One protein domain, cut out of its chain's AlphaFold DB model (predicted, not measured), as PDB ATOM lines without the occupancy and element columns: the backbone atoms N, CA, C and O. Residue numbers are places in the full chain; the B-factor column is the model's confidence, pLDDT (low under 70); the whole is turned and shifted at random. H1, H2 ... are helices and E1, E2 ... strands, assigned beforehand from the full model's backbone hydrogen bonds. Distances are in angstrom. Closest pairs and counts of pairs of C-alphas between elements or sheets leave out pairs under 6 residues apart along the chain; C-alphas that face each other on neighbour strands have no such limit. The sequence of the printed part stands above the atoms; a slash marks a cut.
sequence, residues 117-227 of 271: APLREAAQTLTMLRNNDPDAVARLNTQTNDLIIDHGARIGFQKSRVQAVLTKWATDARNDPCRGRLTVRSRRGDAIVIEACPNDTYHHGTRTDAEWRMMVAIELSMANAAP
ATOM      1  N   ALA A 117     255.545 236.344 182.151       74.19
ATOM      2  CA  ALA A 117     255.707 237.121 183.372       74.19
ATOM      3  C   ALA A 117     254.373 237.613 183.963       74.19
ATOM      4  O   ALA A 117     254.173 237.371 185.154       74.19
ATOM      5  N   PRO A 118     253.417 238.182 183.197       79.00
ATOM      6  CA  PRO A 118     252.121 238.597 183.729       79.00
ATOM      7  C   PRO A 118     251.277 237.419 184.234       79.00
ATOM      8  O   PRO A 118     250.602 237.537 185.252       79.00
ATOM      9  N   LEU A 119     251.344 236.251 183.578       76.25
ATOM     10  CA  LEU A 119     250.640 235.042 184.034       76.25
ATOM     11  C   LEU A 119     251.245 234.473 185.314       76.25
ATOM     12  O   LEU A 119     250.525 234.084 186.234       76.25
ATOM     13  N   ARG A 120     252.577 234.467 185.401       78.69
ATOM     14  CA  ARG A 120     253.301 234.054 186.603       78.69
ATOM     15  C   ARG A 120     253.019 235.007 187.761       78.69
ATOM     16  O   ARG A 120     252.797 234.551 188.879       78.69
ATOM     17  N   GLU A 121     252.984 236.310 187.496       83.62
ATOM     18  CA  GLU A 121     252.592 237.328 188.471       83.62
ATOM     19  C   GLU A 121     251.146 237.137 188.940       83.62
ATOM     20  O   GLU A 121     250.884 237.200 190.144       83.62
ATOM     21  N   ALA A 122     250.221 236.819 188.034       87.19
ATOM     22  CA  ALA A 122     248.835 236.537 188.382       87.19
ATOM     23  C   ALA A 122     248.672 235.278 189.241       87.19
ATOM     24  O   ALA A 122     247.986 235.319 190.266       87.19
ATOM     25  N   ALA A 123     249.358 234.185 188.893       82.81
ATOM     26  CA  ALA A 123     249.383 232.968 189.702       82.81
ATOM     27  C   ALA A 123     249.958 233.236 191.098       82.81
ATOM     28  O   ALA A 123     249.344 232.881 192.100       82.81
ATOM     29  N   GLN A 124     251.081 233.950 191.177       82.38
ATOM     30  CA  GLN A 124     251.715 234.284 192.448       82.38
ATOM     31  C   GLN A 124     250.833 235.205 193.306       82.38
ATOM     32  O   GLN A 124     250.751 235.023 194.520       82.38
ATOM     33  N   THR A 125     250.125 236.152 192.688       86.94
ATOM     34  CA  THR A 125     249.158 237.025 193.372       86.94
ATOM     35  C   THR A 125     247.972 236.225 193.917       86.94
ATOM     36  O   THR A 125     247.559 236.452 195.054       86.94
ATOM     37  N   LEU A 126     247.467 235.229 193.177       87.19
ATOM     38  CA  LEU A 126     246.462 234.288 193.687       87.19
ATOM     39  C   LEU A 126     246.976 233.473 194.874       87.19
ATOM     40  O   LEU A 126     246.262 233.353 195.869       87.19
ATOM     41  N   THR A 127     248.204 232.949 194.808       80.19
ATOM     42  CA  THR A 127     248.836 232.245 195.934       80.19
ATOM     43  C   THR A 127     248.918 233.158 197.161       80.19
ATOM     44  O   THR A 127     248.600 232.744 198.276       80.19
ATOM     45  N   MET A 128     249.313 234.418 196.965       79.25
ATOM     46  CA  MET A 128     249.393 235.438 198.012       79.25
ATOM     47  C   MET A 128     248.011 235.730 198.617       79.25
ATOM     48  O   MET A 128     247.866 235.663 199.837       79.25
ATOM     49  N   LEU A 129     246.970 235.937 197.800       82.44
ATOM     50  CA  LEU A 129     245.584 236.101 198.265       82.44
ATOM     51  C   LEU A 129     245.093 234.858 199.015       82.44
ATOM     52  O   LEU A 129     244.523 234.957 200.100       82.44
ATOM     53  N   ARG A 130     245.374 233.659 198.492       78.94
ATOM     54  CA  ARG A 130     245.068 232.381 199.148       78.94
ATOM     55  C   ARG A 130     245.787 232.253 200.488       78.94
ATOM     56  O   ARG A 130     245.236 231.660 201.408       78.94
ATOM     57  N   ASN A 131     246.945 232.863 200.662       71.31
ATOM     58  CA  ASN A 131     247.655 232.865 201.937       71.31
ATOM     59  C   ASN A 131     247.338 234.092 202.814       71.31
ATOM     60  O   ASN A 131     247.907 234.202 203.892       71.31
ATOM     61  N   ASN A 132     246.413 234.975 202.402       73.31
ATOM     62  CA  ASN A 132     246.149 236.269 203.057       73.31
ATOM     63  C   ASN A 132     247.436 237.088 203.278       73.31
ATOM     64  O   ASN A 132     247.644 237.687 204.333       73.31
ATOM     65  N   ASP A 133     248.319 237.094 202.282       71.81
ATOM     66  CA  ASP A 133     249.489 237.962 202.281       71.81
ATOM     67  C   ASP A 133     249.036 239.437 202.209       71.81
ATOM     68  O   ASP A 133     248.261 239.782 201.309       71.81
ATOM     69  N   PRO A 134     249.496 240.319 203.118       70.38
ATOM     70  CA  PRO A 134     249.126 241.734 203.106       70.38
ATOM     71  C   PRO A 134     249.498 242.455 201.802       70.38
ATOM     72  O   PRO A 134     248.802 243.392 201.411       70.38
ATOM     73  N   ASP A 135     250.536 242.002 201.097       78.50
ATOM     74  CA  ASP A 135     250.987 242.612 199.843       78.50
ATOM     75  C   ASP A 135     250.153 242.146 198.636       78.50
ATOM     76  O   ASP A 135     250.218 242.741 197.559       78.50
ATOM     77  N   ALA A 136     249.331 241.099 198.794       81.31
ATOM     78  CA  ALA A 136     248.561 240.507 197.701       81.31
ATOM     79  C   ALA A 136     247.605 241.511 197.047       81.31
ATOM     80  O   ALA A 136     247.481 241.557 195.826       81.31
ATOM     81  N   VAL A 137     246.951 242.343 197.865       84.12
ATOM     82  CA  VAL A 137     245.977 243.340 197.400       84.12
ATOM     83  C   VAL A 137     246.658 244.420 196.562       84.12
ATOM     84  O   VAL A 137     246.114 244.831 195.544       84.12
ATOM     85  N   ALA A 138     247.871 244.835 196.939       83.19
ATOM     86  CA  ALA A 138     248.644 245.808 196.169       83.19
ATOM     87  C   ALA A 138     249.093 245.247 194.806       83.19
ATOM     88  O   ALA A 138     249.219 246.000 193.842       83.19
ATOM     89  N   ARG A 139     249.309 243.927 194.713       85.25
ATOM     90  CA  ARG A 139     249.688 243.232 193.470       85.25
ATOM     91  C   ARG A 139     248.496 242.844 192.587       85.25
ATOM     92  O   ARG A 139     248.673 242.632 191.387       85.25
ATOM     93  N   LEU A 140     247.283 242.810 193.140       89.75
ATOM     94  CA  LEU A 140     246.033 242.599 192.404       89.75
ATOM     95  C   LEU A 140     245.599 243.884 191.669       89.75
ATOM     96  O   LEU A 140     244.555 244.469 191.950       89.75
ATOM     97  N   ASN A 141     246.423 244.347 190.729       91.00
ATOM     98  CA  ASN A 141     246.080 245.455 189.835       91.00
ATOM     99  C   ASN A 141     245.065 245.011 188.756       91.00
ATOM    100  O   ASN A 141     244.758 243.825 188.634       91.00
ATOM    101  N   THR A 142     244.559 245.956 187.953       90.81
ATOM    102  CA  THR A 142     243.562 245.677 186.901       90.81
ATOM    103  C   THR A 142     244.005 244.569 185.946       90.81
ATOM    104  O   THR A 142     243.252 243.630 185.723       90.81
ATOM    105  N   GLN A 143     245.245 244.622 185.450       89.88
ATOM    106  CA  GLN A 143     245.773 243.622 184.520       89.88
ATOM    107  C   GLN A 143     245.826 242.229 185.160       89.88
ATOM    108  O   GLN A 143     245.362 241.258 184.568       89.88
ATOM    109  N   THR A 144     246.362 242.122 186.375       89.75
ATOM    110  CA  THR A 144     246.440 240.857 187.111       89.75
ATOM    111  C   THR A 144     245.047 240.295 187.400       89.75
ATOM    112  O   THR A 144     244.813 239.100 187.223       89.75
ATOM    113  N   ASN A 145     244.107 241.148 187.811       92.75
ATOM    114  CA  ASN A 145     242.722 240.762 188.072       92.75
ATOM    115  C   ASN A 145     242.034 240.224 186.807       92.75
ATOM    116  O   ASN A 145     241.445 239.143 186.843       92.75
ATOM    117  N   ASP A 146     242.167 240.931 185.683       91.12
ATOM    118  CA  ASP A 146     241.580 240.531 184.403       91.12
ATOM    119  C   ASP A 146     242.166 239.202 183.912       91.12
ATOM    120  O   ASP A 146     241.417 238.306 183.519       91.12
ATOM    121  N   LEU A 147     243.486 239.009 184.038       89.44
ATOM    122  CA  LEU A 147     244.149 237.749 183.688       89.44
ATOM    123  C   LEU A 147     243.601 236.560 184.481       89.44
ATOM    124  O   LEU A 147     243.336 235.508 183.894       89.44
ATOM    125  N   ILE A 148     243.393 236.721 185.791       91.94
ATOM    126  CA  ILE A 148     242.827 235.669 186.645       91.94
ATOM    127  C   ILE A 148     241.394 235.335 186.211       91.94
ATOM    128  O   ILE A 148     241.028 234.163 186.098       91.94
ATOM    129  N   ILE A 149     240.576 236.357 185.957       91.00
ATOM    130  CA  ILE A 149     239.171 236.200 185.564       91.00
ATOM    131  C   ILE A 149     239.056 235.523 184.200       91.00
ATOM    132  O   ILE A 149     238.264 234.590 184.034       91.00
ATOM    133  N   ASP A 150     239.862 235.955 183.238       82.31
ATOM    134  CA  ASP A 150     239.876 235.411 181.887       82.31
ATOM    135  C   ASP A 150     240.425 233.985 181.847       82.31
ATOM    136  O   ASP A 150     239.933 233.156 181.078       82.31
ATOM    137  N   HIS A 151     241.403 233.650 182.692       77.00
ATOM    138  CA  HIS A 151     241.841 232.263 182.842       77.00
ATOM    139  C   HIS A 151     240.800 231.386 183.528       77.00
ATOM    140  O   HIS A 151     240.547 230.278 183.057       77.00
ATOM    141  N   GLY A 152     240.133 231.888 184.569       70.88
ATOM    142  CA  GLY A 152     239.010 231.186 185.184       70.88
ATOM    143  C   GLY A 152     237.893 230.879 184.190       70.88
ATOM    144  O   GLY A 152     237.379 229.762 184.180       70.88
ATOM    145  N   ALA A 153     237.576 231.825 183.303       66.62
ATOM    146  CA  ALA A 153     236.604 231.618 182.232       66.62
ATOM    147  C   ALA A 153     237.017 230.518 181.250       66.62
ATOM    148  O   ALA A 153     236.189 229.683 180.887       66.62
ATOM    149  N   ARG A 154     238.295 230.483 180.857       70.19
ATOM    150  CA  ARG A 154     238.830 229.467 179.937       70.19
ATOM    151  C   ARG A 154     238.727 228.046 180.488       70.19
ATOM    152  O   ARG A 154     238.479 227.129 179.717       70.19
ATOM    153  N   ILE A 155     238.848 227.871 181.804       66.62
ATOM    154  CA  ILE A 155     238.694 226.562 182.463       66.62
ATOM    155  C   ILE A 155     237.265 226.291 182.969       66.62
ATOM    156  O   ILE A 155     237.043 225.369 183.749       66.62
ATOM    157  N   GLY A 156     236.280 227.082 182.523       59.59
ATOM    158  CA  GLY A 156     234.854 226.808 182.727       59.59
ATOM    159  C   GLY A 156     234.196 227.493 183.929       59.59
ATOM    160  O   GLY A 156     233.025 227.227 184.212       59.59
ATOM    161  N   PHE A 157     234.883 228.393 184.637       70.81
ATOM    162  CA  PHE A 157     234.271 229.175 185.715       70.81
ATOM    163  C   PHE A 157     233.587 230.445 185.194       70.81
ATOM    164  O   PHE A 157     234.048 231.112 184.276       70.81
ATOM    165  N   GLN A 158     232.481 230.844 185.822       79.44
ATOM    166  CA  GLN A 158     231.819 232.105 185.475       79.44
ATOM    167  C   GLN A 158     232.658 233.307 185.934       79.44
ATOM    168  O   GLN A 158     232.987 233.407 187.117       79.44
ATOM    169  N   LYS A 159     232.924 234.263 185.031       83.56
ATOM    170  CA  LYS A 159     233.709 235.481 185.327       83.56
ATOM    171  C   LYS A 159     233.205 236.239 186.558       83.56
ATOM    172  O   LYS A 159     233.991 236.595 187.428       83.56
ATOM    173  N   SER A 160     231.888 236.420 186.674       88.06
ATOM    174  CA  SER A 160     231.248 237.094 187.814       88.06
ATOM    175  C   SER A 160     231.507 236.381 189.143       88.06
ATOM    176  O   SER A 160     231.724 237.030 190.163       88.06
ATOM    177  N   ARG A 161     231.537 235.043 189.135       89.25
ATOM    178  CA  ARG A 161     231.849 234.230 190.314       89.25
ATOM    179  C   ARG A 161     233.323 234.338 190.695       89.25
ATOM    180  O   ARG A 161     233.620 234.487 191.876       89.25
ATOM    181  N   VAL A 162     234.228 234.285 189.717       89.44
ATOM    182  CA  VAL A 162     235.674 234.456 189.939       89.44
ATOM    183  C   VAL A 162     235.954 235.836 190.534       89.44
ATOM    184  O   VAL A 162     236.576 235.924 191.589       89.44
ATOM    185  N   GLN A 163     235.392 236.893 189.939       95.00
ATOM    186  CA  GLN A 163     235.492 238.264 190.447       95.00
ATOM    187  C   GLN A 163     234.939 238.394 191.871       95.00
ATOM    188  O   GLN A 163     235.593 238.986 192.723       95.00
ATOM    189  N   ALA A 164     233.760 237.828 192.159       90.50
ATOM    190  CA  ALA A 164     233.163 237.907 193.493       90.50
ATOM    191  C   ALA A 164     234.053 237.260 194.566       90.50
ATOM    192  O   ALA A 164     234.202 237.807 195.659       90.50
ATOM    193  N   VAL A 165     234.673 236.117 194.252       90.50
ATOM    194  CA  VAL A 165     235.588 235.426 195.172       90.50
ATOM    195  C   VAL A 165     236.903 236.180 195.327       90.50
ATOM    196  O   VAL A 165     237.351 236.347 196.459       90.50
ATOM    197  N   LEU A 166     237.477 236.700 194.239       91.56
ATOM    198  CA  LEU A 166     238.664 237.556 194.287       91.56
ATOM    199  C   LEU A 166     238.438 238.787 195.158       91.56
ATOM    200  O   LEU A 166     239.230 239.046 196.057       91.56
ATOM    201  N   THR A 167     237.331 239.506 194.948       90.56
ATOM    202  CA  THR A 167     236.968 240.667 195.766       90.56
ATOM    203  C   THR A 167     236.796 240.262 197.224       90.56
ATOM    204  O   THR A 167     237.411 240.873 198.090       90.56
ATOM    205  N   LYS A 168     236.039 239.189 197.501       87.44
ATOM    206  CA  LYS A 168     235.857 238.669 198.864       87.44
ATOM    207  C   LYS A 168     237.199 238.378 199.539       87.44
ATOM    208  O   LYS A 168     237.371 238.751 200.693       87.44
ATOM    209  N   TRP A 169     238.129 237.723 198.843       85.69
ATOM    210  CA  TRP A 169     239.444 237.364 199.380       85.69
ATOM    211  C   TRP A 169     240.355 238.582 199.548       85.69
ATOM    212  O   TRP A 169     241.037 238.680 200.561       85.69
ATOM    213  N   ALA A 170     240.326 239.534 198.613       85.75
ATOM    214  CA  ALA A 170     241.095 240.774 198.693       85.75
ATOM    215  C   ALA A 170     240.608 241.706 199.817       85.75
ATOM    216  O   ALA A 170     241.397 242.456 200.382       85.75
ATOM    217  N   THR A 171     239.317 241.656 200.159       82.75
ATOM    218  CA  THR A 171     238.720 242.473 201.230       82.75
ATOM    219  C   THR A 171     238.551 241.732 202.558       82.75
ATOM    220  O   THR A 171     237.934 242.275 203.475       82.75
ATOM    221  N   ASP A 172     239.034 240.488 202.685       75.88
ATOM    222  CA  ASP A 172     238.908 239.730 203.935       75.88
ATOM    223  C   ASP A 172     239.738 240.410 205.033       75.88
ATOM    224  O   ASP A 172     240.956 240.272 205.109       75.88
ATOM    225  N   ALA A 173     239.049 241.137 205.919       53.84
ATOM    226  CA  ALA A 173     239.639 241.879 207.032       53.84
ATOM    227  C   ALA A 173     240.403 240.990 208.037       53.84
ATOM    228  O   ALA A 173     241.068 241.505 208.935       53.84
ATOM    229  N   ARG A 174     240.339 239.657 207.901       58.72
ATOM    230  CA  ARG A 174     241.136 238.694 208.675       58.72
ATOM    231  C   ARG A 174     242.486 238.418 208.001       58.72
ATOM    232  O   ARG A 174     242.839 237.251 207.781       58.72
ATOM    233  N   ASN A 175     243.226 239.482 207.685       54.19
ATOM    234  CA  ASN A 175     244.648 239.406 207.358       54.19
ATOM    235  C   ASN A 175     245.388 238.879 208.587       54.19
ATOM    236  O   ASN A 175     245.662 239.602 209.542       54.19
ATOM    237  N   ASP A 176     245.620 237.576 208.577       61.25
ATOM    238  CA  ASP A 176     246.348 236.865 209.607       61.25
ATOM    239  C   ASP A 176     247.788 236.718 209.107       61.25
ATOM    240  O   ASP A 176     248.030 235.929 208.189       61.25
ATOM    241  N   PRO A 177     248.742 237.482 209.668       58.09
ATOM    242  CA  PRO A 177     250.118 237.500 209.186       58.09
ATOM    243  C   PRO A 177     250.818 236.141 209.331       58.09
ATOM    244  O   PRO A 177     251.861 235.928 208.713       58.09
ATOM    245  N   CYS A 178     250.241 235.226 210.115       57.16
ATOM    246  CA  CYS A 178     250.737 233.879 210.351       57.16
ATOM    247  C   CYS A 178     250.098 232.793 209.479       57.16
ATOM    248  O   CYS A 178     250.517 231.635 209.515       57.16
ATOM    249  N   ARG A 179     249.102 233.134 208.661       58.75
ATOM    250  CA  ARG A 179     248.334 232.146 207.902       58.75
ATOM    251  C   ARG A 179     249.176 231.493 206.805       58.75
ATOM    252  O   ARG A 179     249.687 232.156 205.908       58.75
ATOM    253  N   GLY A 180     249.312 230.166 206.870       49.75
ATOM    254  CA  GLY A 180     250.112 229.392 205.913       49.75
ATOM    255  C   GLY A 180     251.621 229.659 205.994       49.75
ATOM    256  O   GLY A 180     252.347 229.313 205.064       49.75
ATOM    257  N   ARG A 181     252.100 230.286 207.078       53.69
ATOM    258  CA  ARG A 181     253.511 230.627 207.300       53.69
ATOM    259  C   ARG A 181     253.975 230.072 208.638       53.69
ATOM    260  O   ARG A 181     253.283 230.182 209.640       53.69
ATOM    261  N   LEU A 182     255.187 229.525 208.664       52.62
ATOM    262  CA  LEU A 182     255.828 229.096 209.913       52.62
ATOM    263  C   LEU A 182     256.418 230.282 210.691       52.62
ATOM    264  O   LEU A 182     256.563 230.223 211.910       52.62
ATOM    265  N   THR A 183     256.761 231.366 209.987       60.09
ATOM    266  CA  THR A 183     257.347 232.574 210.576       60.09
ATOM    267  C   THR A 183     256.824 233.839 209.899       60.09
ATOM    268  O   THR A 183     256.544 233.841 208.697       60.09
ATOM    269  N   VAL A 184     256.733 234.931 210.658       64.88
ATOM    270  CA  VAL A 184     256.435 236.277 210.147       64.88
ATOM    271  C   VAL A 184     257.659 237.157 210.321       64.88
ATOM    272  O   VAL A 184     258.302 237.153 211.369       64.88
ATOM    273  N   ARG A 185     257.963 237.957 209.299       70.06
ATOM    274  CA  ARG A 185     258.913 239.066 209.399       70.06
ATOM    275  C   ARG A 185     258.156 240.329 209.782       70.06
ATOM    276  O   ARG A 185     257.296 240.770 209.027       70.06
ATOM    277  N   SER A 186     258.486 240.919 210.924       70.06
ATOM    278  CA  SER A 186     257.986 242.233 211.329       70.06
ATOM    279  C   SER A 186     259.150 243.199 211.539       70.06
ATOM    280  O   SER A 186     260.260 242.798 211.887       70.06
ATOM    281  N   ARG A 187     258.921 244.490 211.292       70.12
ATOM    282  CA  ARG A 187     259.912 245.536 211.559       70.12
ATOM    283  C   ARG A 187     259.591 246.183 212.904       70.12
ATOM    284  O   ARG A 187     258.510 246.742 213.065       70.12
ATOM    285  N   ARG A 188     260.516 246.109 213.864       78.44
ATOM    286  CA  ARG A 188     260.411 246.781 215.171       78.44
ATOM    287  C   ARG A 188     261.532 247.812 215.275       78.44
ATOM    288  O   ARG A 188     262.672 247.468 215.578       78.44
ATOM    289  N   GLY A 189     261.209 249.070 214.966       83.75
ATOM    290  CA  GLY A 189     262.208 250.134 214.817       83.75
ATOM    291  C   GLY A 189     263.129 249.869 213.620       83.75
ATOM    292  O   GLY A 189     262.655 249.659 212.502       83.75
ATOM    293  N   ASP A 190     264.438 249.822 213.865       87.81
ATOM    294  CA  ASP A 190     265.446 249.570 212.824       87.81
ATOM    295  C   ASP A 190     265.751 248.081 212.602       87.81
ATOM    296  O   ASP A 190     266.456 247.726 211.658       87.81
ATOM    297  N   ALA A 191     265.191 247.190 213.427       64.94
ATOM    298  CA  ALA A 191     265.430 245.754 213.338       64.94
ATOM    299  C   ALA A 191     264.313 245.019 212.580       64.94
ATOM    300  O   ALA A 191     263.120 245.267 212.784       64.94
ATOM    301  N   ILE A 192     264.710 244.056 211.741       74.88
ATOM    302  CA  ILE A 192     263.814 243.033 211.187       74.88
ATOM    303  C   ILE A 192     263.801 241.859 212.170       74.88
ATOM    304  O   ILE A 192     264.826 241.215 212.383       74.88
ATOM    305  N   VAL A 193     262.642 241.582 212.760       75.38
ATOM    306  CA  VAL A 193     262.421 240.475 213.693       75.38
ATOM    307  C   VAL A 193     261.673 239.360 212.963       75.38
ATOM    308  O   VAL A 193     260.663 239.613 212.305       75.38
ATOM    309  N   ILE A 194     262.180 238.130 213.057       76.69
ATOM    310  CA  ILE A 194     261.514 236.921 212.554       76.69
ATOM    311  C   ILE A 194     260.880 236.223 213.756       76.69
ATOM    312  O   ILE A 194     261.598 235.756 214.636       76.69
ATOM    313  N   GLU A 195     259.553 236.165 213.806       75.06
ATOM    314  CA  GLU A 195     258.810 235.530 214.898       75.06
ATOM    315  C   GLU A 195     258.138 234.252 214.398       75.06
ATOM    316  O   GLU A 195     257.567 234.229 213.306       75.06
ATOM    317  N   ALA A 196     258.228 233.178 215.186       63.38
ATOM    318  CA  ALA A 196     257.494 231.949 214.918       63.38
ATOM    319  C   ALA A 196     256.001 232.176 215.161       63.38
ATOM    320  O   ALA A 196     255.609 232.839 216.125       63.38
ATOM    321  N   CYS A 197     255.173 231.629 214.281       66.00
ATOM    322  CA  CYS A 197     253.736 231.797 214.379       66.00
ATOM    323  C   CYS A 197     253.150 230.975 215.531       66.00
ATOM    324  O   CYS A 197     253.373 229.769 215.576       66.00
ATOM    325  N   PRO A 198     252.393 231.595 216.457       55.41
ATOM    326  CA  PRO A 198     251.875 230.908 217.639       55.41
ATOM    327  C   PRO A 198     250.648 230.028 217.358       55.41
ATOM    328  O   PRO A 198     250.217 229.309 218.251       55.41
ATOM    329  N   ASN A 199     250.061 230.103 216.157       54.03
ATOM    330  CA  ASN A 199     248.910 229.300 215.752       54.03
ATOM    331  C   ASN A 199     249.042 228.879 214.282       54.03
ATOM    332  O   ASN A 199     248.888 229.674 213.361       54.03
ATOM    333  N   ASP A 200     249.289 227.596 214.099       48.06
ATOM    334  CA  ASP A 200     249.344 226.808 212.870       48.06
ATOM    335  C   ASP A 200     247.954 226.285 212.435       48.06
ATOM    336  O   ASP A 200     247.812 225.638 211.401       48.06
ATOM    337  N   THR A 201     246.899 226.596 213.196       43.22
ATOM    338  CA  THR A 201     245.622 225.858 213.177       43.22
ATOM    339  C   THR A 201     244.498 226.434 212.307       43.22
ATOM    340  O   THR A 201     243.488 225.758 212.110       43.22
ATOM    341  N   TYR A 202     244.628 227.622 211.712       44.53
ATOM    342  CA  TYR A 202     243.595 228.148 210.801       44.53
ATOM    343  C   TYR A 202     243.905 227.804 209.343       44.53
ATOM    344  O   TYR A 202     244.232 228.678 208.540       44.53
ATOM    345  N   HIS A 203     243.787 226.522 208.988       44.47
ATOM    346  CA  HIS A 203     244.083 226.070 207.625       44.47
ATOM    347  C   HIS A 203     243.199 226.713 206.552       44.47
ATOM    348  O   HIS A 203     243.658 226.915 205.431       44.47
ATOM    349  N   HIS A 204     241.984 227.148 206.878       47.03
ATOM    350  CA  HIS A 204     241.125 227.862 205.943       47.03
ATOM    351  C   HIS A 204     240.325 228.904 206.732       47.03
ATOM    352  O   HIS A 204     239.736 228.590 207.762       47.03
ATOM    353  N   GLY A 205     240.338 230.169 206.298       49.03
ATOM    354  CA  GLY A 205     239.445 231.198 206.843       49.03
ATOM    355  C   GLY A 205     237.966 230.867 206.578       49.03
ATOM    356  O   GLY A 205     237.599 229.729 206.320       49.03
ATOM    357  N   THR A 206     237.098 231.875 206.528       52.72
ATOM    358  CA  THR A 206     235.661 231.756 206.150       52.72
ATOM    359  C   THR A 206     235.416 231.347 204.684       52.72
ATOM    360  O   THR A 206     234.372 231.636 204.088       52.72
ATOM    361  N   ARG A 207     236.411 230.716 204.067       69.75
ATOM    362  CA  ARG A 207     236.414 230.289 202.680       69.75
ATOM    363  C   ARG A 207     235.770 228.925 202.605       69.75
ATOM    364  O   ARG A 207     236.066 228.041 203.400       69.75
ATOM    365  N   THR A 208     234.904 228.763 201.627       74.31
ATOM    366  CA  THR A 208     234.349 227.444 201.340       74.31
ATOM    367  C   THR A 208     235.376 226.618 200.565       74.31
ATOM    368  O   THR A 208     236.138 227.164 199.763       74.31
ATOM    369  N   ASP A 209     235.357 225.296 200.736       67.50
ATOM    370  CA  ASP A 209     236.167 224.368 199.932       67.50
ATOM    371  C   ASP A 209     236.000 224.606 198.425       67.50
ATOM    372  O   ASP A 209     236.954 224.501 197.657       67.50
ATOM    373  N   ALA A 210     234.788 224.968 197.996       70.69
ATOM    374  CA  ALA A 210     234.482 225.257 196.602       70.69
ATOM    375  C   ALA A 210     235.202 226.516 196.087       70.69
ATOM    376  O   ALA A 210     235.715 226.513 194.970       70.69
ATOM    377  N   GLU A 211     235.258 227.584 196.887       80.69
ATOM    378  CA  GLU A 211     236.018 228.796 196.548       80.69
ATOM    379  C   GLU A 211     237.518 228.498 196.485       80.69
ATOM    380  O   GLU A 211     238.198 228.946 195.563       80.69
ATOM    381  N   TRP A 212     238.022 227.706 197.434       77.31
ATOM    382  CA  TRP A 212     239.435 227.346 197.496       77.31
ATOM    383  C   TRP A 212     239.871 226.513 196.289       77.31
ATOM    384  O   TRP A 212     240.827 226.877 195.608       77.31
ATOM    385  N   ARG A 213     239.129 225.444 195.971       71.44
ATOM    386  CA  ARG A 213     239.415 224.580 194.814       71.44
ATOM    387  C   ARG A 213     239.334 225.343 193.497       71.44
ATOM    388  O   ARG A 213     240.166 225.120 192.627       71.44
ATOM    389  N   MET A 214     238.375 226.262 193.364       78.75
ATOM    390  CA  MET A 214     238.270 227.121 192.184       78.75
ATOM    391  C   MET A 214     239.528 227.980 192.009       78.75
ATOM    392  O   MET A 214     240.114 227.976 190.935       78.75
ATOM    393  N   MET A 215     239.975 228.681 193.054       82.75
ATOM    394  CA  MET A 215     241.163 229.541 192.955       82.75
ATOM    395  C   MET A 215     242.444 228.742 192.708       82.75
ATOM    396  O   MET A 215     243.273 229.177 191.916       82.75
ATOM    397  N   VAL A 216     242.579 227.556 193.308       74.44
ATOM    398  CA  VAL A 216     243.713 226.657 193.045       74.44
ATOM    399  C   VAL A 216     243.698 226.153 191.603       74.44
ATOM    400  O   VAL A 216     244.734 226.168 190.952       74.44
ATOM    401  N   ALA A 217     242.542 225.780 191.052       64.31
ATOM    402  CA  ALA A 217     242.449 225.378 189.647       64.31
ATOM    403  C   ALA A 217     242.887 226.502 188.686       64.31
ATOM    404  O   ALA A 217     243.586 226.241 187.708       64.31
ATOM    405  N   ILE A 218     242.531 227.757 188.989       76.00
ATOM    406  CA  ILE A 218     242.950 228.924 188.198       76.00
ATOM    407  C   ILE A 218     244.456 229.188 188.363       76.00
ATOM    408  O   ILE A 218     245.151 229.373 187.366       76.00
ATOM    409  N   GLU A 219     244.972 229.151 189.597       78.88
ATOM    410  CA  GLU A 219     246.403 229.277 189.931       78.88
ATOM    411  C   GLU A 219     247.245 228.269 189.133       78.88
ATOM    412  O   GLU A 219     248.199 228.656 188.458       78.88
ATOM    413  N   LEU A 220     246.839 226.998 189.137       61.88
ATOM    414  CA  LEU A 220     247.511 225.913 188.421       61.88
ATOM    415  C   LEU A 220     247.450 226.086 186.901       61.88
ATOM    416  O   LEU A 220     248.456 225.905 186.219       61.88
ATOM    417  N   SER A 221     246.289 226.471 186.364       66.81
ATOM    418  CA  SER A 221     246.123 226.712 184.928       66.81
ATOM    419  C   SER A 221     247.043 227.830 184.426       66.81
ATOM    420  O   SER A 221     247.683 227.682 183.387       66.81
ATOM    421  N   MET A 222     247.170 228.920 185.187       72.31
ATOM    422  CA  MET A 222     248.065 230.029 184.845       72.31
ATOM    423  C   MET A 222     249.542 229.662 185.006       72.31
ATOM    424  O   MET A 222     250.360 230.037 184.167       72.31
ATOM    425  N   ALA A 223     249.887 228.909 186.054       63.81
ATOM    426  CA  ALA A 223     251.251 228.444 186.284       63.81
ATOM    427  C   ALA A 223     251.736 227.480 185.187       63.81
ATOM    428  O   ALA A 223     252.900 227.553 184.809       63.81
ATOM    429  N   ASN A 224     250.845 226.642 184.642       60.12
ATOM    430  CA  ASN A 224     251.137 225.733 183.526       60.12
ATOM    431  C   ASN A 224     251.196 226.440 182.160       60.12
ATOM    432  O   ASN A 224     251.868 225.957 181.253       60.12
ATOM    433  N   ALA A 225     250.502 227.572 181.992       52.50
ATOM    434  CA  ALA A 225     250.564 228.388 180.774       52.50
ATOM    435  C   ALA A 225     251.857 229.224 180.676       52.50
ATOM    436  O   ALA A 225     252.233 229.665 179.590       52.50
ATOM    437  N   ALA A 226     252.559 229.428 181.795       43.78
ATOM    438  CA  ALA A 226     253.938 229.892 181.803       43.78
ATOM    439  C   ALA A 226     254.868 228.677 181.619       43.78
ATOM    440  O   ALA A 226     254.681 227.689 182.324       43.78
ATOM    441  N   PRO A 227     255.892 228.713 180.743       41.66
ATOM    442  CA  PRO A 227     256.858 227.627 180.642       41.66
ATOM    443  C   PRO A 227     257.658 227.573 181.950       41.66
ATOM    444  O   PRO A 227     258.639 228.292 182.145       41.66
TER     445      PRO A 227
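Overview. This is residues 117 to 227 of the 271 residues of an uncharacterized protein of Planctomycetes bacterium (UniProt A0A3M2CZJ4). A hairpin of two strands, E1 and E2, makes an arm at one end of a body of helices, joined to it by two long links. In that body H1 and H5 lie side by side, H3 crosses both, H4 packs on H3 and the short H2 packs on H1. Look for 111 printed residues with five named helices and two named strands in the order H1 H2 H3 H4 E1 E2 H5, mostly helix, the sheet E1 - E2 antiparallel. The whole is compact, radius of gyration of the C-alphas 14.9 A, yet spans 45 by 29 by 24 A, the arm adding length.

Arrangement. Start at the antiparallel hairpin of E1, residues 183 to 188, and E2, residues 191 to 196, where N 184 and O 195 are 2.9 A apart, within hydrogen-bond range. Both are apart from the hub H1, residues 117 to 130. H5, residues 209 to 225, touches H1 at a shallow tilt of 20 degrees, opposite ways; the closest C-alphas, of Ala 123 and Glu 219, are 4.7 A apart. H3, residues 142 to 154, touches H1 about perpendicular at 87 degrees, with its residues 144 to 148 alone; the closest C-alphas, of Ala 122 and Thr 144, are 5.1 A apart. H4, residues 159 to 170, touches H3 at a steep tilt of 47 degrees, closest at the C-alphas of Ile 149 and Lys 159, 5.5 A. H2, residues 136 to 139, touches H1, closest at the C-alphas of Met 128 and Ala 136, 5.1 A. In H1, H3, H4 and H5 every O i to N i+4 pair is within hydrogen-bond range; H2 is too short for one.

Along the chain. Find C-alpha 183 at (257.347, 232.574, 210.576), where E1 begins. H1 runs 19.6 A from C-alpha 117 at (255.707, 237.121, 183.372), and H5 runs 24.3 A to C-alpha 225 at (250.564, 228.388, 180.774).

Size, cuts and confidence. The farthest C-alphas, of Gly 156 and Asp 190, are 48.6 A apart, and residues 187 to 192 stand free. The printed part has no cut; the links H4 to E1 and E2 to H5 are long. The mean pLDDT of the printed part is 73.2, with residues 173 to 184 and 196 to 207 among those under 70.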